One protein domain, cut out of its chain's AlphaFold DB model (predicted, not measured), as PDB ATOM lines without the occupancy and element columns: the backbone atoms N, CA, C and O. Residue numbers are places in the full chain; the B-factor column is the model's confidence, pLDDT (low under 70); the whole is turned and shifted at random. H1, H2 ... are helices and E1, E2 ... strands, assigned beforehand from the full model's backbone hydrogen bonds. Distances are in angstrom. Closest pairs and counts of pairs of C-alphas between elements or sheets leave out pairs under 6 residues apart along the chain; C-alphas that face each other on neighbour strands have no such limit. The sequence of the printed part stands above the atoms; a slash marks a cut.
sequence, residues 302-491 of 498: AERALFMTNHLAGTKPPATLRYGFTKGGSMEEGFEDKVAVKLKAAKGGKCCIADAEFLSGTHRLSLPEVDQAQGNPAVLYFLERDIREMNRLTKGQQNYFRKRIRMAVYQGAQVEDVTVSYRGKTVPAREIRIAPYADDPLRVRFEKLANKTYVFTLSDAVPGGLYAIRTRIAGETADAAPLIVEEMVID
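Overview. This is residues 302 to 491 of the 498 residues of an uncharacterized protein of Piscinibacter aquaticus (UniProt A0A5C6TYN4). A single twisted sheet of eight strands makes a wall that curls round the long helix H2, and the shorter helices H1 and H3 cover the same face of it over E5 and E6. The opposite face bears no named helix, and strands E4 and E5 both bend partway along. The printed part has 190 residues with three named helices and eight named strands, in the order H1, E1, E2, E3, H2, H3, E4, E5, E6, E7, E8 along the chain. The sheet is antiparallel throughout, in the order E3, E2, E1, E8, E7, E6, E5, E4, and the class is mixed, helices and strands, in two layers, helices on one face of a sheet. The whole is compact, with a radius of gyration of the C-alphas of 16.7 A, and its outline is elongated, spanning 52 by 34 by 30 A.

Arrangement. The sheet runs, strand beside strand, from E3, residues 353 to 358, through E2, 335 to 344, E1, 319 to 328, E8, 484 to 490, E7, 466 to 473, E6, 453 to 458, and E5, 425 to 434, to E4, residues 414 to 422. E3 and E4 are its edge strands. E1, E2 and E3 form one meander, each strand the antiparallel neighbour of the one before, and E4 to E8 form another. The two meanders are neighbours through E1 and E8, antiparallel at 161 degrees, where N 324 and O 489 are 2.9 A apart, within hydrogen-bond range. In the hairpin of E1 and E2, N 325 and O 337 are within hydrogen-bond range at 2.8 A; in that of E2 and E3, N 342 and O 355 at 2.7 A. In the hairpin of E4 and E5, N 418 and O 429 are within range at 2.8 A. E4 bends by 59 degrees at residue 417, and E5 by 57 degrees at residue 428. The sheet curls round H2, residues 377 to 394; its closest C-alphas to E3 are those of Tyr 381 and Phe 358, 7.1 A apart. H3, residues 398 to 411, is on the same face at a height over the sheet of 11.0 A, and runs across the strands, at 74 degrees to E5 on the local plane. H2 and H3 touch, with the closest C-alphas those of Ile 387 and Gln 398, 5.8 A apart; H2 uses residues 387 to 391 alone and H3 residues 398 to 402 alone. Their tilt is steep, 54 degrees, opposite ways. H1, residues 302 to 308, is also on this face, at a height of 9.8 A. H3 touches H1 with residues 409 to 410 alone; the closest C-alphas are those of Val 409 and Ala 302, 6.0 A apart. In H1, H2 and H3 every O i to N i+4 pair is within hydrogen-bond range.

Along the chain. H1 begins at C-alpha 302, at (12.013, -51.627, 28.429). E1 is 29.7 A long from first to last C-alpha, E2 29.5 A, E5 27.0 A, H2 25.8 A, E4 22.6 A, E7 21.8 A, E8 20.3 A and H3 20.1 A. H2 begins at C-alpha 377, at (28.003, -49.534, 29.085). E8 ends at C-alpha 490, at (25.287, -37.059, 25.826).

Size, cuts and confidence. The two C-alphas farthest apart, those of Gly 348 and Thr 477, are 55.4 A apart. The printed part has no cut. The links from E3 to H2 and from E5 to E6 are long, 18 residues each. The mean pLDDT of the printed part is 88.0; residues 347 to 351, 367 to 368 and 399 are under 70.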
ATOM      1  N   ALA A 302      10.978 -52.386  27.740       88.00
ATOM      2  CA  ALA A 302      12.013 -51.627  28.429       88.00
ATOM      3  C   ALA A 302      13.316 -52.423  28.626       88.00
ATOM      4  O   ALA A 302      14.394 -51.876  28.405       88.00
ATOM      5  N   GLU A 303      13.247 -53.710  28.994       81.75
ATOM      6  CA  GLU A 303      14.436 -54.569  29.106       81.75
ATOM      7  C   GLU A 303      15.144 -54.729  27.761       81.75
ATOM      8  O   GLU A 303      16.369 -54.596  27.689       81.75
ATOM      9  N   ARG A 304      14.376 -54.977  26.691       85.19
ATOM     10  CA  ARG A 304      14.931 -55.059  25.337       85.19
ATOM     11  C   ARG A 304      15.614 -53.754  24.968       85.19
ATOM     12  O   ARG A 304      16.785 -53.770  24.597       85.19
ATOM     13  N   ALA A 305      14.902 -52.642  25.148       88.62
ATOM     14  CA  ALA A 305      15.391 -51.321  24.804       88.62
ATOM     15  C   ALA A 305      16.659 -50.932  25.572       88.62
ATOM     16  O   ALA A 305      17.545 -50.371  24.954       88.62
ATOM     17  N   LEU A 306      16.780 -51.235  26.869       86.06
ATOM     18  CA  LEU A 306      17.931 -50.804  27.677       86.06
ATOM     19  C   LEU A 306      19.139 -51.741  27.618       86.06
ATOM     20  O   LEU A 306      20.269 -51.271  27.750       86.06
ATOM     21  N   PHE A 307      18.921 -53.052  27.479       82.50
ATOM     22  CA  PHE A 307      19.979 -54.042  27.720       82.50
ATOM     23  C   PHE A 307      20.248 -54.992  26.555       82.50
ATOM     24  O   PHE A 307      21.305 -55.621  26.543       82.50
ATOM     25  N   MET A 308      19.327 -55.122  25.599       79.75
ATOM     26  CA  MET A 308      19.460 -56.087  24.500       79.75
ATOM     27  C   MET A 308      19.636 -55.432  23.136       79.75
ATOM     28  O   MET A 308      20.209 -56.042  22.235       79.75
ATOM     29  N   THR A 309      19.149 -54.205  22.966       83.12
ATOM     30  CA  THR A 309      19.352 -53.446  21.737       83.12
ATOM     31  C   THR A 309      20.840 -53.206  21.513       83.12
ATOM     32  O   THR A 309      21.578 -52.795  22.411       83.12
ATOM     33  N   ASN A 310      21.284 -53.421  20.276       87.81
ATOM     34  CA  ASN A 310      22.638 -53.084  19.862       87.81
ATOM     35  C   ASN A 310      22.767 -51.567  19.652       87.81
ATOM     36  O   ASN A 310      22.756 -51.071  18.526       87.81
ATOM     37  N   HIS A 311      22.887 -50.831  20.755       90.12
ATOM     38  CA  HIS A 311      23.061 -49.380  20.769       90.12
ATOM     39  C   HIS A 311      24.289 -48.917  19.980       90.12
ATOM     40  O   HIS A 311      24.337 -47.786  19.495       90.12
ATOM     41  N   LEU A 312      25.305 -49.774  19.867       88.44
ATOM     42  CA  LEU A 312      26.579 -49.439  19.240       88.44
ATOM     43  C   LEU A 312      26.613 -49.744  17.734       88.44
ATOM     44  O   LEU A 312      27.606 -49.411  17.085       88.44
ATOM     45  N   ALA A 313      25.541 -50.295  17.150       85.69
ATOM     46  CA  ALA A 313      25.487 -50.693  15.738       85.69
ATOM     47  C   ALA A 313      25.819 -49.556  14.753       85.69
ATOM     48  O   ALA A 313      26.479 -49.788  13.742       85.69
ATOM     49  N   GLY A 314      25.391 -48.324  15.055       83.38
ATOM     50  CA  GLY A 314      25.658 -47.136  14.235       83.38
ATOM     51  C   GLY A 314      27.012 -46.464  14.499       83.38
ATOM     52  O   GLY A 314      27.343 -45.474  13.845       83.38
ATOM     53  N   THR A 315      27.800 -46.953  15.462       85.50
ATOM     54  CA  THR A 315      29.091 -46.350  15.828       85.50
ATOM     55  C   THR A 315      30.237 -46.955  15.016       85.50
ATOM     56  O   THR A 315      30.235 -48.144  14.706       85.50
ATOM     57  N   LYS A 316      31.243 -46.139  14.665       86.69
ATOM     58  CA  LYS A 316      32.451 -46.576  13.941       86.69
ATOM     59  C   LYS A 316      33.696 -46.388  14.804       86.69
ATOM     60  O   LYS A 316      34.183 -45.261  14.895       86.69
ATOM     61  N   PRO A 317      34.189 -47.446  15.462       84.88
ATOM     62  CA  PRO A 317      35.371 -47.280  16.311       84.88
ATOM     63  C   PRO A 317      36.702 -47.219  15.551       84.88
ATOM     64  O   PRO A 317      36.809 -47.814  14.479       84.88
ATOM     65  N   PRO A 318      37.714 -46.497  16.079       89.81
ATOM     66  CA  PRO A 318      37.768 -45.903  17.419       89.81
ATOM     67  C   PRO A 318      36.844 -44.688  17.580       89.81
ATOM     68  O   PRO A 318      36.820 -43.789  16.746       89.81
ATOM     69  N   ALA A 319      36.072 -44.668  18.665       90.88
ATOM     70  CA  ALA A 319      35.138 -43.586  18.966       90.88
ATOM     71  C   ALA A 319      35.084 -43.337  20.475       90.88
ATOM     72  O   ALA A 319      35.401 -44.214  21.274       90.88
ATOM     73  N   THR A 320      34.684 -42.136  20.888       94.81
ATOM     74  CA  THR A 320      34.428 -41.831  22.300       94.81
ATOM     75  C   THR A 320      33.066 -41.176  22.432       94.81
ATOM     76  O   THR A 320      32.844 -40.105  21.869       94.81
ATOM     77  N   LEU A 321      32.166 -41.819  23.169       95.31
ATOM     78  CA  LEU A 321      30.883 -41.243  23.557       95.31
ATOM     79  C   LEU A 321      31.107 -40.456  24.844       95.31
ATOM     80  O   LEU A 321      31.653 -40.995  25.807       95.31
ATOM     81  N   ARG A 322      30.741 -39.179  24.849       97.44
ATOM     82  CA  ARG A 322      30.985 -38.265  25.967       97.44
ATOM     83  C   ARG A 322      29.664 -37.797  26.540       97.44
ATOM     84  O   ARG A 322      28.751 -37.505  25.772       97.44
ATOM     85  N   TYR A 323      29.592 -37.747  27.860       98.00
ATOM     86  CA  TYR A 323      28.432 -37.282  28.596       98.00
ATOM     87  C   TYR A 323      28.862 -36.258  29.644       98.00
ATOM     88  O   TYR A 323      29.884 -36.446  30.313       98.00
ATOM     89  N   GLY A 324      28.049 -35.223  29.824       97.81
ATOM     90  CA  GLY A 324      28.068 -34.396  31.026       97.81
ATOM     91  C   GLY A 324      27.267 -35.078  32.130       97.81
ATOM     92  O   GLY A 324      26.206 -35.642  31.858       97.81
ATOM     93  N   PHE A 325      27.780 -35.046  33.356       97.44
ATOM     94  CA  PHE A 325      27.094 -35.527  34.550       97.44
ATOM     95  C   PHE A 325      26.898 -34.368  35.524       97.44
ATOM     96  O   PHE A 325      27.845 -33.643  35.813       97.44
ATOM     97  N   THR A 326      25.696 -34.226  36.065       96.81
ATOM     98  CA  THR A 326      25.397 -33.280  37.139       96.81
ATOM     99  C   THR A 326      24.675 -33.995  38.274       96.81
ATOM    100  O   THR A 326      23.805 -34.842  38.053       96.81
ATOM    101  N   LYS A 327      25.044 -33.657  39.510       95.44
ATOM    102  CA  LYS A 327      24.321 -34.012  40.732       95.44
ATOM    103  C   LYS A 327      23.960 -32.733  41.468       95.44
ATOM    104  O   LYS A 327      24.788 -31.841  41.596       95.44
ATOM    105  N   GLY A 328      22.749 -32.677  41.997       94.19
ATOM    106  CA  GLY A 328      22.289 -31.621  42.891       94.19
ATOM    107  C   GLY A 328      21.169 -32.112  43.801       94.19
ATOM    108  O   GLY A 328      20.868 -33.307  43.848       94.19
ATOM    109  N   GLY A 329      20.534 -31.183  44.507       91.62
ATOM    110  CA  GLY A 329      19.469 -31.458  45.471       91.62
ATOM    111  C   GLY A 329      19.803 -30.922  46.859       91.62
ATOM    112  O   GLY A 329      20.869 -30.356  47.076       91.62
ATOM    113  N   SER A 330      18.870 -31.064  47.796       91.56
ATOM    114  CA  SER A 330      19.022 -30.552  49.163       91.56
ATOM    115  C   SER A 330      19.743 -31.508  50.121       91.56
ATOM    116  O   SER A 330      20.098 -31.097  51.222       91.56
ATOM    117  N   MET A 331      19.955 -32.777  49.742       88.81
ATOM    118  CA  MET A 331      20.529 -33.791  50.640       88.81
ATOM    119  C   MET A 331      22.060 -33.743  50.725       88.81
ATOM    120  O   MET A 331      22.616 -34.032  51.782       88.81
ATOM    121  N   GLU A 332      22.743 -33.434  49.625       89.38
ATOM    122  CA  GLU A 332      24.206 -33.420  49.528       89.38
ATOM    123  C   GLU A 332      24.657 -32.290  48.596       89.38
ATOM    124  O   GLU A 332      23.886 -31.844  47.747       89.38
ATOM    125  N   GLU A 333      25.909 -31.847  48.739       92.06
ATOM    126  CA  GLU A 333      26.502 -30.853  47.842       92.06
ATOM    127  C   GLU A 333      26.488 -31.351  46.389       92.06
ATOM    128  O   GLU A 333      26.808 -32.509  46.094       92.06
ATOM    129  N   GLY A 334      26.068 -30.466  45.486       93.94
ATOM    130  CA  GLY A 334      26.030 -30.752  44.061       93.94
ATOM    131  C   GLY A 334      27.416 -30.699  43.428       93.94
ATOM    132  O   GLY A 334      28.303 -29.994  43.899       93.94
ATOM    133  N   PHE A 335      27.594 -31.427  42.332       96.19
ATOM    134  CA  PHE A 335      28.820 -31.375  41.546       96.19
ATOM    135  C   PHE A 335      28.538 -31.644  40.070       96.19
ATOM    136  O   PHE A 335      27.541 -32.276  39.708       96.19
ATOM    137  N   GLU A 336      29.456 -31.188  39.224       96.62
ATOM    138  CA  GLU A 336      29.480 -31.492  37.799       96.62
ATOM    139  C   GLU A 336      30.711 -32.334  37.469       96.62
ATOM    140  O   GLU A 336      31.789 -32.139  38.032       96.62
ATOM    141  N   ASP A 337      30.556 -33.279  36.549       96.75
ATOM    142  CA  ASP A 337      31.627 -34.168  36.120       96.75
ATOM    143  C   ASP A 337      31.367 -34.686  34.696       96.75
ATOM    144  O   ASP A 337      30.439 -34.258  34.004       96.75
ATOM    145  N   LYS A 338      32.209 -35.602  34.217       96.31
ATOM    146  CA  LYS A 338      32.147 -36.147  32.861       96.31
ATOM    147  C   LYS A 338      32.188 -37.667  32.868       96.31
ATOM    148  O   LYS A 338      32.831 -38.296  33.704       96.31
ATOM    149  N   VAL A 339      31.548 -38.257  31.866       96.75
ATOM    150  CA  VAL A 339      31.647 -39.687  31.562       96.75
ATOM    151  C   VAL A 339      32.133 -39.846  30.128       96.75
ATOM    152  O   VAL A 339      31.640 -39.180  29.217       96.75
ATOM    153  N   ALA A 340      33.106 -40.727  29.907       95.62
ATOM    154  CA  ALA A 340      33.637 -41.017  28.580       95.62
ATOM    155  C   ALA A 340      33.661 -42.526  28.326       95.62
ATOM    156  O   ALA A 340      34.433 -43.246  28.948       95.62
ATOM    157  N   VAL A 341      32.856 -42.997  27.372       93.62
ATOM    158  CA  VAL A 341      32.870 -44.382  26.885       93.62
ATOM    159  C   VAL A 341      33.764 -44.458  25.653       93.62
ATOM    160  O   VAL A 341      33.411 -43.964  24.581       93.62
ATOM    161  N   LYS A 342      34.935 -45.070  25.801       93.06
ATOM    162  CA  LYS A 342      35.923 -45.299  24.750       93.06
ATOM    163  C   LYS A 342      35.639 -46.631  24.067       93.06
ATOM    164  O   LYS A 342      35.740 -47.695  24.670       93.06
ATOM    165  N   LEU A 343      35.328 -46.568  22.781       90.75
ATOM    166  CA  LEU A 343      35.095 -47.726  21.932       90.75
ATOM    167  C   LEU A 343      36.355 -48.007  21.113       90.75
ATOM    168  O   LEU A 343      36.849 -47.126  20.405       90.75
ATOM    169  N   LYS A 344      36.855 -49.240  21.184       88.50
ATOM    170  CA  LYS A 344      37.988 -49.745  20.400       88.50
ATOM    171  C   LYS A 344      37.496 -50.830  19.440       88.50
ATOM    172  O   LYS A 344      36.629 -51.632  19.788       88.50
ATOM    173  N   ALA A 345      38.056 -50.874  18.234       83.06
ATOM    174  CA  ALA A 345      37.727 -51.918  17.269       83.06
ATOM    175  C   ALA A 345      38.160 -53.298  17.797       83.06
ATOM    176  O   ALA A 345      39.305 -53.467  18.217       83.06
ATOM    177  N   ALA A 346      37.260 -54.284  17.767       70.44
ATOM    178  CA  ALA A 346      37.608 -55.664  18.095       70.44
ATOM    179  C   ALA A 346      38.317 -56.340  16.903       70.44
ATOM    180  O   ALA A 346      38.157 -55.938  15.744       70.44
ATOM    181  N   LYS A 347      39.110 -57.389  17.170       62.50
ATOM    182  CA  LYS A 347      39.780 -58.174  16.116       62.50
ATOM    183  C   LYS A 347      38.721 -58.786  15.186       62.50
ATOM    184  O   LYS A 347      37.911 -59.592  15.630       62.50
ATOM    185  N   GLY A 348      38.727 -58.401  13.906       59.78
ATOM    186  CA  GLY A 348      37.785 -58.905  12.890       59.78
ATOM    187  C   GLY A 348      36.782 -57.884  12.333       59.78
ATOM    188  O   GLY A 348      35.874 -58.278  11.609       59.78
ATOM    189  N   GLY A 349      36.919 -56.589  12.643       54.88
ATOM    190  CA  GLY A 349      36.163 -55.519  11.969       54.88
ATOM    191  C   GLY A 349      34.693 -55.375  12.392       54.88
ATOM    192  O   GLY A 349      33.968 -54.578  11.803       54.88
ATOM    193  N   LYS A 350      34.252 -56.110  13.421       57.75
ATOM    194  CA  LYS A 350      32.965 -55.908  14.110       57.75
ATOM    195  C   LYS A 350      33.190 -55.205  15.451       57.75
ATOM    196  O   LYS A 350      34.273 -55.283  16.028       57.75
ATOM    197  N   CYS A 351      32.176 -54.485  15.919       59.22
ATOM    198  CA  CYS A 351      32.263 -53.656  17.117       59.22
ATOM    199  C   CYS A 351      31.969 -54.444  18.414       59.22
ATOM    200  O   CYS A 351      31.226 -55.415  18.336       59.22
ATOM    201  N   CYS A 352      32.459 -54.102  19.616       72.25
ATOM    202  CA  CYS A 352      33.674 -53.371  20.013       72.25
ATOM    203  C   CYS A 352      34.082 -53.739  21.442       72.25
ATOM    204  O   CYS A 352      33.256 -54.178  22.235       72.25
ATOM    205  N   ILE A 353      35.339 -53.470  21.780       78.94
ATOM    206  CA  ILE A 353      35.780 -53.394  23.171       78.94
ATOM    207  C   ILE A 353      35.369 -52.016  23.708       78.94
ATOM    208  O   ILE A 353      35.743 -51.000  23.111       78.94
ATOM    209  N   ALA A 354      34.598 -51.969  24.793       83.06
ATOM    210  CA  ALA A 354      34.162 -50.724  25.417       83.06
ATOM    211  C   ALA A 354      34.776 -50.564  26.810       83.06
ATOM    212  O   ALA A 354      34.514 -51.341  27.725       83.06
ATOM    213  N   ASP A 355      35.569 -49.512  26.960       84.50
ATOM    214  CA  ASP A 355      36.101 -49.037  28.233       84.50
ATOM    215  C   ASP A 355      35.361 -47.751  28.605       84.50
ATOM    216  O   ASP A 355      34.996 -46.985  27.710       84.50
ATOM    217  N   ALA A 356      35.123 -47.476  29.886       83.88
ATOM    218  CA  ALA A 356      34.603 -46.164  30.251       83.88
ATOM    219  C   ALA A 356      35.270 -45.568  31.480       83.88
ATOM    220  O   ALA A 356      35.444 -46.202  32.517       83.88
ATOM    221  N   GLU A 357      35.561 -44.281  31.357       89.44
ATOM    222  CA  GLU A 357      35.932 -43.410  32.454       89.44
ATOM    223  C   GLU A 357      34.641 -42.806  33.000       89.44
ATOM    224  O   GLU A 357      34.058 -41.907  32.389       89.44
ATOM    225  N   PHE A 358      34.149 -43.359  34.107       91.62
ATOM    226  CA  PHE A 358      32.913 -42.915  34.738       91.62
ATOM    227  C   PHE A 358      33.232 -41.995  35.920       91.62
ATOM    228  O   PHE A 358      33.639 -42.481  36.980       91.62
ATOM    229  N   LEU A 359      33.033 -40.684  35.724       93.81
ATOM    230  CA  LEU A 359      33.374 -39.608  36.665       93.81
ATOM    231  C   LEU A 359      34.887 -39.509  36.949       93.81
ATOM    232  O   LEU A 359      35.686 -40.366  36.553       93.81
ATOM    233  N   SER A 360      35.303 -38.440  37.620       92.25
ATOM    234  CA  SER A 360      36.701 -38.093  37.865       92.25
ATOM    235  C   SER A 360      37.001 -37.879  39.353       92.25
ATOM    236  O   SER A 360      36.123 -37.934  40.215       92.25
ATOM    237  N   GLY A 361      38.289 -37.728  39.683       91.56
ATOM    238  CA  GLY A 361      38.742 -37.466  41.051       91.56
ATOM    239  C   GLY A 361      38.230 -38.486  42.075       91.56
ATOM    240  O   GLY A 361      38.348 -39.696  41.882       91.56
ATOM    241  N   THR A 362      37.656 -37.981  43.165       88.00
ATOM    242  CA  THR A 362      37.074 -38.769  44.265       88.00
ATOM    243  C   THR A 362      35.758 -39.460  43.895       88.00
ATOM    244  O   THR A 362      35.337 -40.369  44.607       88.00
ATOM    245  N   HIS A 363      35.122 -39.071  42.788       89.50
ATOM    246  CA  HIS A 363      33.865 -39.648  42.301       89.50
ATOM    247  C   HIS A 363      34.075 -40.763  41.273       89.50
ATOM    248  O   HIS A 363      33.116 -41.437  40.890       89.50
ATOM    249  N   ARG A 364      35.325 -40.973  40.838       89.88
ATOM    250  CA  ARG A 364      35.684 -41.951  39.814       89.88
ATOM    251  C   ARG A 364      35.228 -43.354  40.199       89.88
ATOM    252  O   ARG A 364      35.635 -43.907  41.222       89.88
ATOM    253  N   LEU A 365      34.474 -43.978  39.302       84.44
ATOM    254  CA  LEU A 365      34.079 -45.372  39.405       84.44
ATOM    255  C   LEU A 365      34.884 -46.220  38.413       84.44
ATOM    256  O   LEU A 365      34.788 -46.043  37.201       84.44
ATOM    257  N   SER A 366      35.680 -47.157  38.934       76.56
ATOM    258  CA  SER A 366      36.393 -48.143  38.116       76.56
ATOM    259  C   SER A 366      35.532 -49.392  37.937       76.56
ATOM    260  O   SER A 366      35.159 -50.045  38.916       76.56
ATOM    261  N   LEU A 367      35.206 -49.700  36.683       69.31
ATOM    262  CA  LEU A 367      34.479 -50.896  36.267       69.31
ATOM    263  C   LEU A 367      35.262 -51.613  35.159       69.31
ATOM    264  O   LEU A 367      36.035 -50.961  34.455       69.31
ATOM    265  N   PRO A 368      35.123 -52.945  35.043       69.38
ATOM    266  CA  PRO A 368      35.866 -53.726  34.061       69.38
ATOM    267  C   PRO A 368      35.477 -53.352  32.627       69.38
ATOM    268  O   PRO A 368      34.332 -53.000  32.360       69.38
ATOM    269  N   GLU A 369      36.432 -53.476  31.707       76.56
ATOM    270  CA  GLU A 369      36.197 -53.328  30.268       76.56
ATOM    271  C   GLU A 369      35.183 -54.380  29.777       76.56
ATOM    272  O   GLU A 369      35.182 -55.524  30.243       76.56
ATOM    273  N   VAL A 370      34.315 -53.999  28.838       72.81
ATOM    274  CA  VAL A 370      33.311 -54.890  28.243       72.81
ATOM    275  C   VAL A 370      33.791 -55.335  26.865       72.81
ATOM    276  O   VAL A 370      33.846 -54.532  25.929       72.81
ATOM    277  N   ASP A 371      34.123 -56.620  26.731       71.75
ATOM    278  CA  ASP A 371      34.421 -57.231  25.434       71.75
ATOM    279  C   ASP A 371      33.119 -57.489  24.655       71.75
ATOM    280  O   ASP A 371      32.092 -57.843  25.235       71.75
ATOM    281  N   GLN A 372      33.156 -57.290  23.337       74.00
ATOM    282  CA  GLN A 372      32.003 -57.423  22.433       74.00
ATOM    283  C   GLN A 372      30.752 -56.638  22.875       74.00
ATOM    284  O   GLN A 372      29.624 -57.124  22.768       74.00
ATOM    285  N   ALA A 373      30.939 -55.407  23.355       74.81
ATOM    286  CA  ALA A 373      29.844 -54.551  23.785       74.81
ATOM    287  C   ALA A 373      28.849 -54.308  22.634       74.81
ATOM    288  O   ALA A 373      29.216 -53.818  21.566       74.81
ATOM    289  N   GLN A 374      27.581 -54.645  22.873       81.94
ATOM    290  CA  GLN A 374      26.456 -54.320  21.983       81.94
ATOM    291  C   GLN A 374      25.611 -53.187  22.572       81.94
ATOM    292  O   GLN A 374      25.213 -52.261  21.867       81.94
ATOM    293  N   GLY A 375      25.382 -53.235  23.886       84.62
ATOM    294  CA  GLY A 375      24.765 -52.155  24.644       84.62
ATOM    295  C   GLY A 375      25.763 -51.054  24.999       84.62
ATOM    296  O   GLY A 375      26.979 -51.242  24.998       84.62
ATOM    297  N   ASN A 376      25.226 -49.892  25.353       91.31
ATOM    298  CA  ASN A 376      26.021 -48.774  25.842       91.31
ATOM    299  C   ASN A 376      26.354 -48.986  27.333       91.31
ATOM    300  O   ASN A 376      25.435 -48.940  28.160       91.31
ATOM    301  N   PRO A 377      27.631 -49.199  27.709       89.06
ATOM    302  CA  PRO A 377      28.003 -49.534  29.085       89.06
ATOM    303  C   PRO A 377      27.711 -48.408  30.086       89.06
ATOM    304  O   PRO A 377      27.575 -48.686  31.277       89.06
ATOM    305  N   ALA A 378      27.527 -47.162  29.628       92.69
ATOM    306  CA  ALA A 378      27.172 -46.042  30.497       92.69
ATOM    307  C   ALA A 378      25.883 -46.297  31.301       92.69
ATOM    308  O   ALA A 378      25.788 -45.843  32.439       92.69
ATOM    309  N   VAL A 379      24.926 -47.071  30.764       92.62
ATOM    310  CA  VAL A 379      23.700 -47.456  31.490       92.62
ATOM    311  C   VAL A 379      24.033 -48.287  32.725       92.62
ATOM    312  O   VAL A 379      23.603 -47.963  33.831       92.62
ATOM    313  N   LEU A 380      24.827 -49.345  32.553       88.06
ATOM    314  CA  LEU A 380      25.207 -50.228  33.656       88.06
ATOM    315  C   LEU A 380      26.080 -49.499  34.675       88.06
ATOM    316  O   LEU A 380      25.926 -49.712  35.875       88.06
ATOM    317  N   TYR A 381      26.965 -48.620  34.209       87.19
ATOM    318  CA  TYR A 381      27.907 -47.916  35.074       87.19
ATOM    319  C   TYR A 381      27.188 -46.884  35.942       87.19
ATOM    320  O   TYR A 381      27.441 -46.810  37.145       87.19
ATOM    321  N   PHE A 382      26.222 -46.171  35.358       95.25
ATOM    322  CA  PHE A 382      25.343 -45.273  36.093       95.25
ATOM    323  C   PHE A 382      24.558 -46.022  37.176       95.25
ATOM    324  O   PHE A 382      24.559 -45.616  38.337       95.25
ATOM    325  N   LEU A 383      23.922 -47.141  36.814       92.94
ATOM    326  CA  LEU A 383      23.130 -47.940  37.752       92.94
ATOM    327  C   LEU A 383      23.981 -48.500  38.896       92.94
ATOM    328  O   LEU A 383      23.575 -48.437  40.053       92.94
ATOM    329  N   GLU A 384      25.167 -49.027  38.596       86.88
ATOM    330  CA  GLU A 384      26.074 -49.569  39.609       86.88
ATOM    331  C   GLU A 384      26.583 -48.479  40.562       86.88
ATOM    332  O   GLU A 384      26.624 -48.691  41.776       86.88
ATOM    333  N   ARG A 385      26.902 -47.287  40.042       93.44
ATOM    334  CA  ARG A 385      27.245 -46.120  40.864       93.44
ATOM    335  C   ARG A 385      26.096 -45.768  41.807       93.44
ATOM    336  O   ARG A 385      26.318 -45.600  43.003       93.44
ATOM    337  N   ASP A 386      24.881 -45.657  41.283       95.12
ATOM    338  CA  ASP A 386      23.709 -45.267  42.069       95.12
ATOM    339  C   ASP A 386      23.364 -46.309  43.152       95.12
ATOM    340  O   ASP A 386      23.066 -45.955  44.291       95.12
ATOM    341  N   ILE A 387      23.529 -47.605  42.861       91.19
ATOM    342  CA  ILE A 387      23.399 -48.694  43.847       91.19
ATOM    343  C   ILE A 387      24.411 -48.548  44.993       91.19
ATOM    344  O   ILE A 387      24.052 -48.749  46.161       91.19
ATOM    345  N   ARG A 388      25.665 -48.199  44.687       90.06
ATOM    346  CA  ARG A 388      26.704 -47.960  45.703       90.06
ATOM    347  C   ARG A 388      26.380 -46.741  46.558       90.06
ATOM    348  O   ARG A 388      26.536 -46.807  47.774       90.06
ATOM    349  N   GLU A 389      25.851 -45.682  45.958       92.44
ATOM    350  CA  GLU A 389      25.417 -44.488  46.688       92.44
ATOM    351  C   GLU A 389      24.221 -44.773  47.597       92.44
ATOM    352  O   GLU A 389      24.243 -44.419  48.776       92.44
ATOM    353  N   MET A 390      23.217 -45.511  47.118       92.75
ATOM    354  CA  MET A 390      22.101 -45.948  47.962       92.75
ATOM    355  C   MET A 390      22.583 -46.809  49.135       92.75
ATOM    356  O   MET A 390      22.116 -46.630  50.260       92.75
ATOM    357  N   ASN A 391      23.557 -47.700  48.920       90.00
ATOM    358  CA  ASN A 391      24.198 -48.452  50.001       90.00
ATOM    359  C   ASN A 391      24.964 -47.541  50.976       90.00
ATOM    360  O   ASN A 391      24.813 -47.704  52.187       90.00
ATOM    361  N   ARG A 392      25.726 -46.554  50.488       92.56
ATOM    362  CA  ARG A 392      26.445 -45.587  51.334       92.56
ATOM    363  C   ARG A 392      25.484 -44.822  52.244       92.56
ATOM    364  O   ARG A 392      25.750 -44.743  53.449       92.56
ATOM    365  N   LEU A 393      24.386 -44.323  51.668       89.62
ATOM    366  CA  LEU A 393      23.380 -43.478  52.316       89.62
ATOM    367  C   LEU A 393      22.485 -44.242  53.298       89.62
ATOM    368  O   LEU A 393      22.150 -43.717  54.353       89.62
ATOM    369  N   THR A 394      22.099 -45.478  52.975       88.50
ATOM    370  CA  THR A 394      21.076 -46.216  53.750       88.50
ATOM    371  C   THR A 394      21.598 -47.442  54.492       88.50
ATOM    372  O   THR A 394      20.864 -48.057  55.264       88.50
ATOM    373  N   LYS A 395      22.838 -47.861  54.214       86.44
ATOM    374  CA  LYS A 395      23.410 -49.153  54.636       86.44
ATOM    375  C   LYS A 395      22.608 -50.379  54.163       86.44
ATOM    376  O   LYS A 395      22.840 -51.488  54.642       86.44
ATOM    377  N   GLY A 396      21.673 -50.214  53.222       76.62
ATOM    378  CA  GLY A 396      20.928 -51.315  52.612       76.62
ATOM    379  C   GLY A 396      21.792 -52.152  51.668       76.62
ATOM    380  O   GLY A 396      22.791 -51.677  51.135       76.62
ATOM    381  N   GLN A 397      21.426 -53.413  51.453       78.06
ATOM    382  CA  GLN A 397      22.225 -54.340  50.645       78.06
ATOM    383  C   GLN A 397      22.193 -53.970  49.153       78.06
ATOM    384  O   GLN A 397      21.124 -53.820  48.570       78.06
ATOM    385  N   GLN A 398      23.348 -53.901  48.487       72.38
ATOM    386  CA  GLN A 398      23.423 -53.537  47.059       72.38
ATOM    387  C   GLN A 398      22.603 -54.479  46.157       72.38
ATOM    388  O   GLN A 398      21.907 -54.033  45.243       72.38
ATOM    389  N   ASN A 399      22.607 -55.783  46.461       57.19
ATOM    390  CA  ASN A 399      21.811 -56.785  45.741       57.19
ATOM    391  C   ASN A 399      20.301 -56.527  45.844       57.19
ATOM    392  O   ASN A 399      19.560 -56.825  44.907       57.19
ATOM    393  N   TYR A 400      19.850 -55.947  46.958       73.31
ATOM    394  CA  TYR A 400      18.460 -55.562  47.153       73.31
ATOM    395  C   TYR A 400      18.060 -54.444  46.183       73.31
ATOM    396  O   TYR A 400      17.117 -54.610  45.410       73.31
ATOM    397  N   PHE A 401      18.826 -53.351  46.146       81.69
ATOM    398  CA  PHE A 401      18.587 -52.230  45.232       81.69
ATOM    399  C   PHE A 401      18.644 -52.660  43.766       81.69
ATOM    400  O   PHE A 401      17.738 -52.354  42.990       81.69
ATOM    401  N   ARG A 402      19.644 -53.477  43.404       82.81
ATOM    402  CA  ARG A 402      19.767 -54.052  42.059       82.81
ATOM    403  C   ARG A 402      18.519 -54.840  41.664       82.81
ATOM    404  O   ARG A 402      18.004 -54.666  40.561       82.81
ATOM    405  N   LYS A 403      17.999 -55.677  42.572       71.88
ATOM    406  CA  LYS A 403      16.757 -56.433  42.361       71.88
ATOM    407  C   LYS A 403      15.564 -55.498  42.153       71.88
ATOM    408  O   LYS A 403      14.805 -55.723  41.218       71.88
ATOM    409  N   ARG A 404      15.403 -54.457  42.977       84.94
ATOM    410  CA  ARG A 404      14.289 -53.498  42.861       84.94
ATOM    411  C   ARG A 404      14.302 -52.761  41.524       84.94
ATOM    412  O   ARG A 404      13.287 -52.774  40.837       84.94
ATOM    413  N   ILE A 405      15.446 -52.201  41.120       84.75
ATOM    414  CA  ILE A 405      15.601 -51.517  39.821       84.75
ATOM    415  C   ILE A 405      15.246 -52.467  38.682       84.75
ATOM    416  O   ILE A 405      14.439 -52.134  37.818       84.75
ATOM    417  N   ARG A 406      15.797 -53.682  38.713       80.81
ATOM    418  CA  ARG A 406      15.542 -54.694  37.694       80.81
ATOM    419  C   ARG A 406      14.058 -55.052  37.581       80.81
ATOM    420  O   ARG A 406      13.534 -55.109  36.474       80.81
ATOM    421  N   MET A 407      13.382 -55.286  38.707       73.25
ATOM    422  CA  MET A 407      11.946 -55.585  38.716       73.25
ATOM    423  C   MET A 407      11.125 -54.419  38.162       73.25
ATOM    424  O   MET A 407      10.170 -54.647  37.428       73.25
ATOM    425  N   ALA A 408      11.532 -53.184  38.452       83.38
ATOM    426  CA  ALA A 408      10.878 -51.990  37.939       83.38
ATOM    427  C   ALA A 408      11.023 -51.857  36.418       83.38
ATOM    428  O   ALA A 408      10.046 -51.546  35.752       83.38
ATOM    429  N   VAL A 409      12.199 -52.163  35.857       81.81
ATOM    430  CA  VAL A 409      12.391 -52.216  34.395       81.81
ATOM    431  C   VAL A 409      11.550 -53.330  33.761       81.81
ATOM    432  O   VAL A 409      11.006 -53.163  32.670       81.81
ATOM    433  N   TYR A 410      11.415 -54.468  34.444       75.56
ATOM    434  CA  TYR A 410      10.659 -55.604  33.925       75.56
ATOM    435  C   TYR A 410       9.139 -55.377  33.945       75.56
ATOM    436  O   TYR A 410       8.476 -55.641  32.947       75.56
ATOM    437  N   GLN A 411       8.584 -54.903  35.064       75.19
ATOM    438  CA  GLN A 411       7.131 -54.902  35.314       75.19
ATOM    439  C   GLN A 411       6.507 -53.510  35.402       75.19
ATOM    440  O   GLN A 411       5.322 -53.364  35.130       75.19
ATOM    441  N   GLY A 412       7.276 -52.506  35.823       72.81
ATOM    442  CA  GLY A 412       6.770 -51.176  36.173       72.81
ATOM    443  C   GLY A 412       7.251 -50.064  35.246       72.81
ATOM    444  O   GLY A 412       7.126 -48.892  35.596       72.81
ATOM    445  N   ALA A 413       7.854 -50.415  34.109       90.69
ATOM    446  CA  ALA A 413       8.398 -49.443  33.180       90.69
ATOM    447  C   ALA A 413       7.301 -48.868  32.293       90.69
ATOM    448  O   ALA A 413       6.638 -49.594  31.554       90.69
ATOM    449  N   GLN A 414       7.158 -47.549  32.336       94.50
ATOM    450  CA  GLN A 414       6.373 -46.800  31.365       94.50
ATOM    451  C   GLN A 414       7.288 -46.431  30.204       94.50
ATOM    452  O   GLN A 414       8.395 -45.937  30.423       94.50
ATOM    453  N   VAL A 415       6.843 -46.723  28.987       93.69
ATOM    454  CA  VAL A 415       7.604 -46.481  27.763       93.69
ATOM    455  C   VAL A 415       6.809 -45.522  26.896       93.69
ATOM    456  O   VAL A 415       5.688 -45.843  26.506       93.69
ATOM    457  N   GLU A 416       7.390 -44.367  26.598       95.19
ATOM    458  CA  GLU A 416       6.739 -43.298  25.841       95.19
ATOM    459  C   GLU A 416       7.655 -42.824  24.715       95.19
ATOM    460  O   GLU A 416       8.855 -42.619  24.916       95.19
ATOM    461  N   ASP A 417       7.097 -42.648  23.521       96.25
ATOM    462  CA  ASP A 417       7.815 -42.015  22.421       96.25
ATOM    463  C   ASP A 417       7.744 -40.490  22.592       96.25
ATOM    464  O   ASP A 417       6.678 -39.907  22.787       96.25
ATOM    465  N   VAL A 418       8.901 -39.840  22.529       96.38
ATOM    466  CA  VAL A 418       9.072 -38.402  22.747       96.38
ATOM    467  C   VAL A 418       9.960 -37.798  21.657       96.38
ATOM    468  O   VAL A 418      10.507 -38.493  20.798       96.38
ATOM    469  N   THR A 419      10.147 -36.481  21.694       96.44
ATOM    470  CA  THR A 419      11.144 -35.801  20.859       96.44
ATOM    471  C   THR A 419      12.140 -35.056  21.733       96.44
ATOM    472  O   THR A 419      11.775 -34.484  22.757       96.44
ATOM    473  N   VAL A 420      13.412 -35.081  21.338       96.00
ATOM    474  CA  VAL A 420      14.500 -34.398  22.052       96.00
ATOM    475  C   VAL A 420      15.338 -33.568  21.088       96.00
ATOM    476  O   VAL A 420      15.377 -33.849  19.891       96.00
ATOM    477  N   SER A 421      16.019 -32.543  21.601       96.31
ATOM    478  CA  SER A 421      16.972 -31.754  20.817       96.31
ATOM    479  C   SER A 421      18.365 -32.365  20.923       96.31
ATOM    480  O   SER A 421      18.943 -32.427  22.004       96.31
ATOM    481  N   TYR A 422      18.923 -32.803  19.800       96.69
ATOM    482  CA  TYR A 422      20.298 -33.278  19.711       96.69
ATOM    483  C   TYR A 422      21.055 -32.482  18.649       96.69
ATOM    484  O   TYR A 422      20.696 -32.474  17.471       96.69
ATOM    485  N   ARG A 423      22.110 -31.774  19.072       95.38
ATOM    486  CA  ARG A 423      22.940 -30.882  18.241       95.38
ATOM    487  C   ARG A 423      22.108 -29.866  17.449       95.38
ATOM    488  O   ARG A 423      22.349 -29.635  16.266       95.38
ATOM    489  N   GLY A 424      21.106 -29.288  18.113       92.56
ATOM    490  CA  GLY A 424      20.205 -28.288  17.539       92.56
ATOM    491  C   GLY A 424      19.127 -28.846  16.603       92.56
ATOM    492  O   GLY A 424      18.414 -28.061  15.985       92.56
ATOM    493  N   LYS A 425      18.991 -30.175  16.480       95.44
ATOM    494  CA  LYS A 425      17.943 -30.826  15.682       95.44
ATOM    495  C   LYS A 425      16.982 -31.595  16.576       95.44
ATOM    496  O   LYS A 425      17.417 -32.322  17.464       95.44
ATOM    497  N   THR A 426      15.691 -31.496  16.287       96.75
ATOM    498  CA  THR A 426      14.673 -32.339  16.918       96.75
ATOM    499  C   THR A 426      14.759 -33.754  16.352       96.75
ATOM    500  O   THR A 426      14.662 -33.941  15.139       96.75
ATOM    501  N   VAL A 427      14.953 -34.744  17.219       96.94
ATOM    502  CA  VAL A 427      15.062 -36.163  16.857       96.94
ATOM    503  C   VAL A 427      14.060 -37.005  17.654       96.94
ATOM    504  O   VAL A 427      13.758 -36.657  18.802       96.94
ATOM    505  N   PRO A 428      13.531 -38.100  17.076       97.62
ATOM    506  CA  PRO A 428      12.687 -39.030  17.814       97.62
ATOM    507  C   PRO A 428      13.500 -39.729  18.903       97.62
ATOM    508  O   PRO A 428      14.667 -40.086  18.708       97.62
ATOM    509  N   ALA A 429      12.879 -39.926  20.055       97.12
ATOM    510  CA  ALA A 429      13.460 -40.614  21.189       97.12
ATOM    511  C   ALA A 429      12.386 -41.411  21.927       97.12
ATOM    512  O   ALA A 429      11.193 -41.254  21.692       97.12
ATOM    513  N   ARG A 430      12.830 -42.268  22.835       97.19
ATOM    514  CA  ARG A 430      11.975 -43.063  23.702       97.19
ATOM    515  C   ARG A 430      12.388 -42.848  25.142       97.19
ATOM    516  O   ARG A 430      13.556 -43.046  25.478       97.19
ATOM    517  N   GLU A 431      11.442 -42.453  25.978       97.69
ATOM    518  CA  GLU A 431      11.618 -42.389  27.421       97.69
ATOM    519  C   GLU A 431      11.132 -43.672  28.083       97.69
ATOM    520  O   GLU A 431      10.072 -44.204  27.768       97.69
ATOM    521  N   ILE A 432      11.937 -44.168  29.018       97.62
ATOM    522  CA  ILE A 432      11.634 -45.323  29.852       97.62
ATOM    523  C   ILE A 432      11.682 -44.853  31.297       97.62
ATOM    524  O   ILE A 432      12.754 -44.528  31.815       97.62
ATOM    525  N   ARG A 433      10.522 -44.813  31.948       98.00
ATOM    526  CA  ARG A 433      10.357 -44.314  33.313       98.00
ATOM    527  C   ARG A 433      10.077 -45.460  34.273       98.00
ATOM    528  O   ARG A 433       9.200 -46.278  34.017       98.00
ATOM    529  N   ILE A 434      10.810 -45.510  35.383       96.00
ATOM    530  CA  ILE A 434      10.629 -46.518  36.441       96.00
ATOM    531  C   ILE A 434      10.639 -45.872  37.830       96.00
ATOM    532  O   ILE A 434      11.362 -44.905  38.075       96.00
ATOM    533  N   ALA A 435       9.887 -46.461  38.762       95.50
ATOM    534  CA  ALA A 435       9.861 -46.089  40.178       95.50
ATOM    535  C   ALA A 435      10.130 -47.329  41.056       95.50
ATOM    536  O   ALA A 435       9.195 -47.956  41.555       95.50
ATOM    537  N   PRO A 436      11.400 -47.745  41.236       90.88
ATOM    538  CA  PRO A 436      11.711 -49.075  41.766       90.88
ATOM    539  C   PRO A 436      11.252 -49.365  43.189       90.88
ATOM    540  O   PRO A 436      11.122 -50.533  43.575       90.88
ATOM    541  N   TYR A 437      11.020 -48.315  43.967       89.75
ATOM    542  CA  TYR A 437      10.731 -48.407  45.392       89.75
ATOM    543  C   TYR A 437       9.308 -47.970  45.752       89.75
ATOM    544  O   TYR A 437       8.974 -47.924  46.934       89.75
ATOM    545  N   ALA A 438       8.459 -47.706  44.747       86.81
ATOM    546  CA  ALA A 438       7.065 -47.332  44.970       86.81
ATOM    547  C   ALA A 438       6.329 -48.414  45.785       86.81
ATOM    548  O   ALA A 438       5.812 -48.118  46.863       86.81
ATOM    549  N   ASP A 439       6.426 -49.673  45.349       80.00
ATOM    550  CA  ASP A 439       5.809 -50.837  46.003       80.00
ATOM    551  C   ASP A 439       6.831 -51.631  46.836       80.00
ATOM    552  O   ASP A 439       6.993 -52.850  46.708       80.00
ATOM    553  N   ASP A 440       7.693 -50.933  47.575       80.81
ATOM    554  CA  ASP A 440       8.740 -51.569  48.375       80.81
ATOM    555  C   ASP A 440       8.190 -52.126  49.710       80.81
ATOM    556  O   ASP A 440       7.713 -51.348  50.530       80.81
ATOM    557  N   PRO A 441       8.274 -53.445  50.005       74.00
ATOM    558  CA  PRO A 441       7.838 -53.972  51.303       74.00
ATOM    559  C   PRO A 441       8.731 -53.505  52.469       74.00
ATOM    560  O   PRO A 441       8.320 -53.535  53.623       74.00
ATOM    561  N   LEU A 442       9.950 -53.053  52.178       76.69
ATOM    562  CA  LEU A 442      10.883 -52.380  53.079       76.69
ATOM    563  C   LEU A 442      10.855 -50.850  52.915       76.69
ATOM    564  O   LEU A 442      11.772 -50.180  53.392       76.69
ATOM    565  N   ARG A 443       9.822 -50.270  52.285       83.12
ATOM    566  CA  ARG A 443       9.686 -48.816  52.067       83.12
ATOM    567  C   ARG A 443       9.898 -47.999  53.340       83.12
ATOM    568  O   ARG A 443      10.588 -46.989  53.293       83.12
ATOM    569  N   VAL A 444       9.379 -48.473  54.474       81.56
ATOM    570  CA  VAL A 444       9.545 -47.829  55.792       81.56
ATOM    571  C   VAL A 444      11.021 -47.740  56.200       81.56
ATOM    572  O   VAL A 444      11.456 -46.751  56.777       81.56
ATOM    573  N   ARG A 445      11.826 -48.752  55.863       77.81
ATOM    574  CA  ARG A 445      13.261 -48.785  56.180       77.81
ATOM    575  C   ARG A 445      14.077 -47.844  55.289       77.81
ATOM    576  O   ARG A 445      15.139 -47.383  55.700       77.81
ATOM    577  N   PHE A 446      13.606 -47.587  54.071       84.19
ATOM    578  CA  PHE A 446      14.293 -46.778  53.065       84.19
ATOM    579  C   PHE A 446      13.423 -45.604  52.614       84.19
ATOM    580  O   PHE A 446      13.314 -45.337  51.419       84.19
ATOM    581  N   GLU A 447      12.809 -44.901  53.568       80.81
ATOM    582  CA  GLU A 447      11.805 -43.861  53.308       80.81
ATOM    583  C   GLU A 447      12.292 -42.811  52.298       80.81
ATOM    584  O   GLU A 447      11.601 -42.502  51.331       80.81
ATOM    585  N   LYS A 448      13.549 -42.369  52.428       80.69
ATOM    586  CA  LYS A 448      14.175 -41.410  51.505       80.69
ATOM    587  C   LYS A 448      14.356 -41.930  50.074       80.69
ATOM    588  O   LYS A 448      14.542 -41.131  49.173       80.69
ATOM    589  N   LEU A 449      14.354 -43.243  49.842       85.12
ATOM    590  CA  LEU A 449      14.452 -43.839  48.501       85.12
ATOM    591  C   LEU A 449      13.082 -44.206  47.925       85.12
ATOM    592  O   LEU A 449      12.984 -44.494  46.732       85.12
ATOM    593  N   ALA A 450      12.032 -44.198  48.748       85.31
ATOM    594  CA  ALA A 450      10.701 -44.684  48.405       85.31
ATOM    595  C   ALA A 450      10.098 -44.015  47.162       85.31
ATOM    596  O   ALA A 450       9.370 -44.643  46.396       85.31
ATOM    597  N   ASN A 451      10.414 -42.736  46.962       89.12
ATOM    598  CA  ASN A 451       9.943 -41.923  45.844       89.12
ATOM    599  C   ASN A 451      11.009 -41.745  44.745       89.12
ATOM    600  O   ASN A 451      10.843 -40.894  43.869       89.12
ATOM    601  N   LYS A 452      12.107 -42.519  44.772       94.94
ATOM    602  CA  LYS A 452      13.151 -42.421  43.749       94.94
ATOM    603  C   LYS A 452      12.623 -42.910  42.403       94.94
ATOM    604  O   LYS A 452      12.111 -44.025  42.281       94.94
ATOM    605  N   THR A 453      12.818 -42.086  41.382       96.50
ATOM    606  CA  THR A 453      12.436 -42.355  39.992       96.50
ATOM    607  C   THR A 453      13.651 -42.313  39.077       96.50
ATOM    608  O   THR A 453      14.638 -41.634  39.372       96.50
ATOM    609  N   TYR A 454      13.568 -43.044  37.966       97.75
ATOM    610  CA  TYR A 454      14.561 -43.036  36.896       97.75
ATOM    611  C   TYR A 454      13.858 -42.766  35.572       97.75
ATOM    612  O   TYR A 454      12.749 -43.255  35.350       97.75
ATOM    613  N   VAL A 455      14.535 -42.036  34.694       98.06
ATOM    614  CA  VAL A 455      14.136 -41.812  33.306       98.06
ATOM    615  C   VAL A 455      15.343 -42.087  32.426       98.06
ATOM    616  O   VAL A 455      16.361 -41.404  32.533       98.06
ATOM    617  N   PHE A 456      15.234 -43.085  31.560       98.19
ATOM    618  CA  PHE A 456      16.217 -43.357  30.519       98.19
ATOM    619  C   PHE A 456      15.668 -42.839  29.198       98.19
ATOM    620  O   PHE A 456      14.562 -43.205  28.815       98.19
ATOM    621  N   THR A 457      16.438 -42.019  28.493       98.19
ATOM    622  CA  THR A 457      16.060 -41.502  27.177       98.19
ATOM    623  C   THR A 457      16.977 -42.119  26.126       98.19
ATOM    624  O   THR A 457      18.195 -41.921  26.163       98.19
ATOM    625  N   LEU A 458      16.397 -42.866  25.189       97.75
ATOM    626  CA  LEU A 458      17.101 -43.551  24.104       97.75
ATOM    627  C   LEU A 458      16.735 -42.932  22.754       97.75
ATOM    628  O   LEU A 458      15.600 -42.508  22.559       97.75
ATOM    629  N   SER A 459      17.673 -42.877  21.813       96.56
ATOM    630  CA  SER A 459      17.413 -42.395  20.452       96.56
ATOM    631  C   SER A 459      18.404 -42.996  19.464       96.56
ATOM    632  O   SER A 459      19.616 -42.874  19.646       96.56
ATOM    633  N   ASP A 460      17.895 -43.567  18.372       94.56
ATOM    634  CA  ASP A 460      18.719 -44.114  17.284       94.56
ATOM    635  C   ASP A 460      19.503 -43.023  16.529       94.56
ATOM    636  O   ASP A 460      20.493 -43.308  15.856       94.56
ATOM    637  N   ALA A 461      19.097 -41.755  16.664       94.50
ATOM    638  CA  ALA A 461      19.807 -40.609  16.094       94.50
ATOM    639  C   ALA A 461      21.041 -40.188  16.918       94.50
ATOM    640  O   ALA A 461      21.822 -39.340  16.473       94.50
ATOM    641  N   VAL A 462      21.223 -40.756  18.115       95.00
ATOM    642  CA  VAL A 462      22.325 -40.440  19.028       95.00
ATOM    643  C   VAL A 462      23.406 -41.523  18.935       95.00
ATOM    644  O   VAL A 462      23.098 -42.712  19.031       95.00
ATOM    645  N   PRO A 463      24.696 -41.156  18.799       92.94
ATOM    646  CA  PRO A 463      25.790 -42.119  18.827       92.94
ATOM    647  C   PRO A 463      25.761 -42.974  20.096       92.94
ATOM    648  O   PRO A 463      25.834 -42.464  21.213       92.94
ATOM    649  N   GLY A 464      25.669 -44.290  19.913       92.06
ATOM    650  CA  GLY A 464      25.579 -45.234  21.020       92.06
ATOM    651  C   GLY A 464      24.212 -45.290  21.701       92.06
ATOM    652  O   GLY A 464      24.153 -45.738  22.845       92.06
ATOM    653  N   GLY A 465      23.144 -44.807  21.056       94.94
ATOM    654  CA  GLY A 465      21.734 -45.034  21.406       94.94
ATOM    655  C   GLY A 465      21.221 -44.378  22.692       94.94
ATOM    656  O   GLY A 465      20.013 -44.253  22.872       94.94
ATOM    657  N   LEU A 466      22.106 -43.939  23.589       97.31
ATOM    658  CA  LEU A 466      21.767 -43.360  24.888       97.31
ATOM    659  C   LEU A 466      21.859 -41.833  24.834       97.31
ATOM    660  O   LEU A 466      22.962 -41.291  24.749       97.31
ATOM    661  N   TYR A 467      20.713 -41.156  24.939       98.06
ATOM    662  CA  TYR A 467      20.639 -39.697  25.024       98.06
ATOM    663  C   TYR A 467      20.877 -39.211  26.456       98.06
ATOM    664  O   TYR A 467      21.736 -38.357  26.678       98.06
ATOM    665  N   ALA A 468      20.142 -39.758  27.431       98.19
ATOM    666  CA  ALA A 468      20.276 -39.352  28.826       98.19
ATOM    667  C   ALA A 468      19.829 -40.422  29.831       98.19
ATOM    668  O   ALA A 468      19.000 -41.277  29.520       98.19
ATOM    669  N   ILE A 469      20.336 -40.319  31.060       98.31
ATOM    670  CA  ILE A 469      19.806 -40.995  32.250       98.31
ATOM    671  C   ILE A 469      19.571 -39.939  33.320       98.31
ATOM    672  O   ILE A 469      20.476 -39.166  33.633       98.31
ATOM    673  N   ARG A 470      18.366 -39.913  33.886       97.56
ATOM    674  CA  ARG A 470      17.995 -38.996  34.965       97.56
ATOM    675  C   ARG A 470      17.476 -39.774  36.152       97.56
ATOM    676  O   ARG A 470      16.670 -40.686  35.973       97.56
ATOM    677  N   THR A 471      17.885 -39.395  37.357       97.19
ATOM    678  CA  THR A 471      17.237 -39.868  38.584       97.19
ATOM    679  C   THR A 471      16.809 -38.714  39.460       97.19
ATOM    680  O   THR A 471      17.431 -37.653  39.476       97.19
ATOM    681  N   ARG A 472      15.715 -38.925  40.185       95.38
ATOM    682  CA  ARG A 472      15.170 -37.932  41.105       95.38
ATOM    683  C   ARG A 472      14.655 -38.612  42.356       95.38
ATOM    684  O   ARG A 472      13.897 -39.573  42.260       95.38
ATOM    685  N   ILE A 473      15.029 -38.067  43.504       94.12
ATOM    686  CA  ILE A 473      14.394 -38.304  44.796       94.12
ATOM    687  C   ILE A 473      13.617 -37.031  45.128       94.12
ATOM    688  O   ILE A 473      14.217 -35.964  45.274       94.12
ATOM    689  N   ALA A 474      12.287 -37.116  45.171       88.31
ATOM    690  CA  ALA A 474      11.458 -35.942  45.438       88.31
ATOM    691  C   ALA A 474      11.623 -35.458  46.890       88.31
ATOM    692  O   ALA A 474      11.983 -36.242  47.770       88.31
ATOM    693  N   GLY A 475      11.387 -34.161  47.107       84.12
ATOM    694  CA  GLY A 475      11.352 -33.555  48.436       84.12
ATOM    695  C   GLY A 475      10.203 -34.104  49.287       84.12
ATOM    696  O   GLY A 475       9.350 -34.842  48.796       84.12
ATOM    697  N   GLU A 476      10.189 -33.745  50.571       78.81
ATOM    698  CA  GLU A 476       9.151 -34.192  51.516       78.81
ATOM    699  C   GLU A 476       7.744 -33.725  51.110       78.81
ATOM    700  O   GLU A 476       6.761 -34.424  51.348       78.81
ATOM    701  N   THR A 477       7.649 -32.574  50.440       80.88
ATOM    702  CA  THR A 477       6.416 -32.046  49.847       80.88
ATOM    703  C   THR A 477       6.584 -31.848  48.340       80.88
ATOM    704  O   THR A 477       7.704 -31.824  47.825       80.88
ATOM    705  N   ALA A 478       5.471 -31.696  47.615       75.06
ATOM    706  CA  ALA A 478       5.492 -31.474  46.166       75.06
ATOM    707  C   ALA A 478       6.255 -30.195  45.763       75.06
ATOM    708  O   ALA A 478       6.913 -30.184  44.724       75.06
ATOM    709  N   ASP A 479       6.211 -29.165  46.616       80.94
ATOM    710  CA  ASP A 479       6.858 -27.866  46.392       80.94
ATOM    711  C   ASP A 479       8.289 -27.799  46.953       80.94
ATOM    712  O   ASP A 479       9.027 -26.849  46.682       80.94
ATOM    713  N   ALA A 480       8.705 -28.792  47.746       85.94
ATOM    714  CA  ALA A 480      10.052 -28.838  48.293       85.94
ATOM    715  C   ALA A 480      11.087 -29.137  47.201       85.94
ATOM    716  O   ALA A 480      10.865 -29.931  46.278       85.94
ATOM    717  N   ALA A 481      12.274 -28.549  47.361       87.31
ATOM    718  CA  ALA A 481      13.415 -28.892  46.528       87.31
ATOM    719  C   ALA A 481      13.672 -30.413  46.584       87.31
ATOM    720  O   ALA A 481      13.597 -31.017  47.661       87.31
ATOM    721  N   PRO A 482      13.970 -31.051  45.439       91.25
ATOM    722  CA  PRO A 482      14.270 -32.474  45.405       91.25
ATOM    723  C   PRO A 482      15.471 -32.794  46.293       91.25
ATOM    724  O   PRO A 482      16.459 -32.057  46.310       91.25
ATOM    725  N   LEU A 483      15.405 -33.924  46.991       92.12
ATOM    726  CA  LEU A 483      16.489 -34.356  47.866       92.12
ATOM    727  C   LEU A 483      17.751 -34.674  47.059       92.12
ATOM    728  O   LEU A 483      18.846 -34.284  47.452       92.12
ATOM    729  N   ILE A 484      17.588 -35.354  45.920       93.62
ATOM    730  CA  ILE A 484      18.660 -35.652  44.964       93.62
ATOM    731  C   ILE A 484      18.100 -35.540  43.544       93.62
ATOM    732  O   ILE A 484      17.031 -36.081  43.251       93.62
ATOM    733  N   VAL A 485      18.839 -34.884  42.655       95.12
ATOM    734  CA  VAL A 485      18.643 -34.912  41.202       95.12
ATOM    735  C   VAL A 485      19.972 -35.242  40.560       95.12
ATOM    736  O   VAL A 485      20.982 -34.618  40.870       95.12
ATOM    737  N   GLU A 486      19.962 -36.219  39.667       96.50
ATOM    738  CA  GLU A 486      21.140 -36.605  38.901       96.50
ATOM    739  C   GLU A 486      20.778 -36.697  37.433       96.50
ATOM    740  O   GLU A 486      19.741 -37.260  37.077       96.50
ATOM    741  N   GLU A 487      21.635 -36.154  36.583       96.81
ATOM    742  CA  GLU A 487      21.441 -36.125  35.144       96.81
ATOM    743  C   GLU A 487      22.768 -36.452  34.449       96.81
ATOM    744  O   GLU A 487      23.797 -35.838  34.709       96.81
ATOM    745  N   MET A 488      22.746 -37.449  33.566       97.94
ATOM    746  CA  MET A 488      23.842 -37.786  32.662       97.94
ATOM    747  C   MET A 488      23.336 -37.639  31.230       97.94
ATOM    748  O   MET A 488      22.442 -38.388  30.841       97.94
ATOM    749  N   VAL A 489      23.886 -36.710  30.446       98.06
ATOM    750  CA  VAL A 489      23.404 -36.379  29.087       98.06
ATOM    751  C   VAL A 489      24.552 -36.425  28.095       98.06
ATOM    752  O   VAL A 489      25.639 -35.934  28.387       98.06
ATOM    753  N   ILE A 490      24.312 -37.007  26.920       97.69
ATOM    754  CA  ILE A 490      25.287 -37.059  25.826       97.69
ATOM    755  C   ILE A 490      25.696 -35.643  25.380       97.69
ATOM    756  O   ILE A 490      24.860 -34.743  25.286       97.69
ATOM    757  N   ASP A 491      26.966 -35.452  25.023       96.12
ATOM    758  CA  ASP A 491      27.465 -34.205  24.439       96.12
ATOM    759  C   ASP A 491      26.639 -33.806  23.201       96.12
ATOM    760  O   ASP A 491      26.541 -34.541  22.207       96.12
TER     761      ASP A 491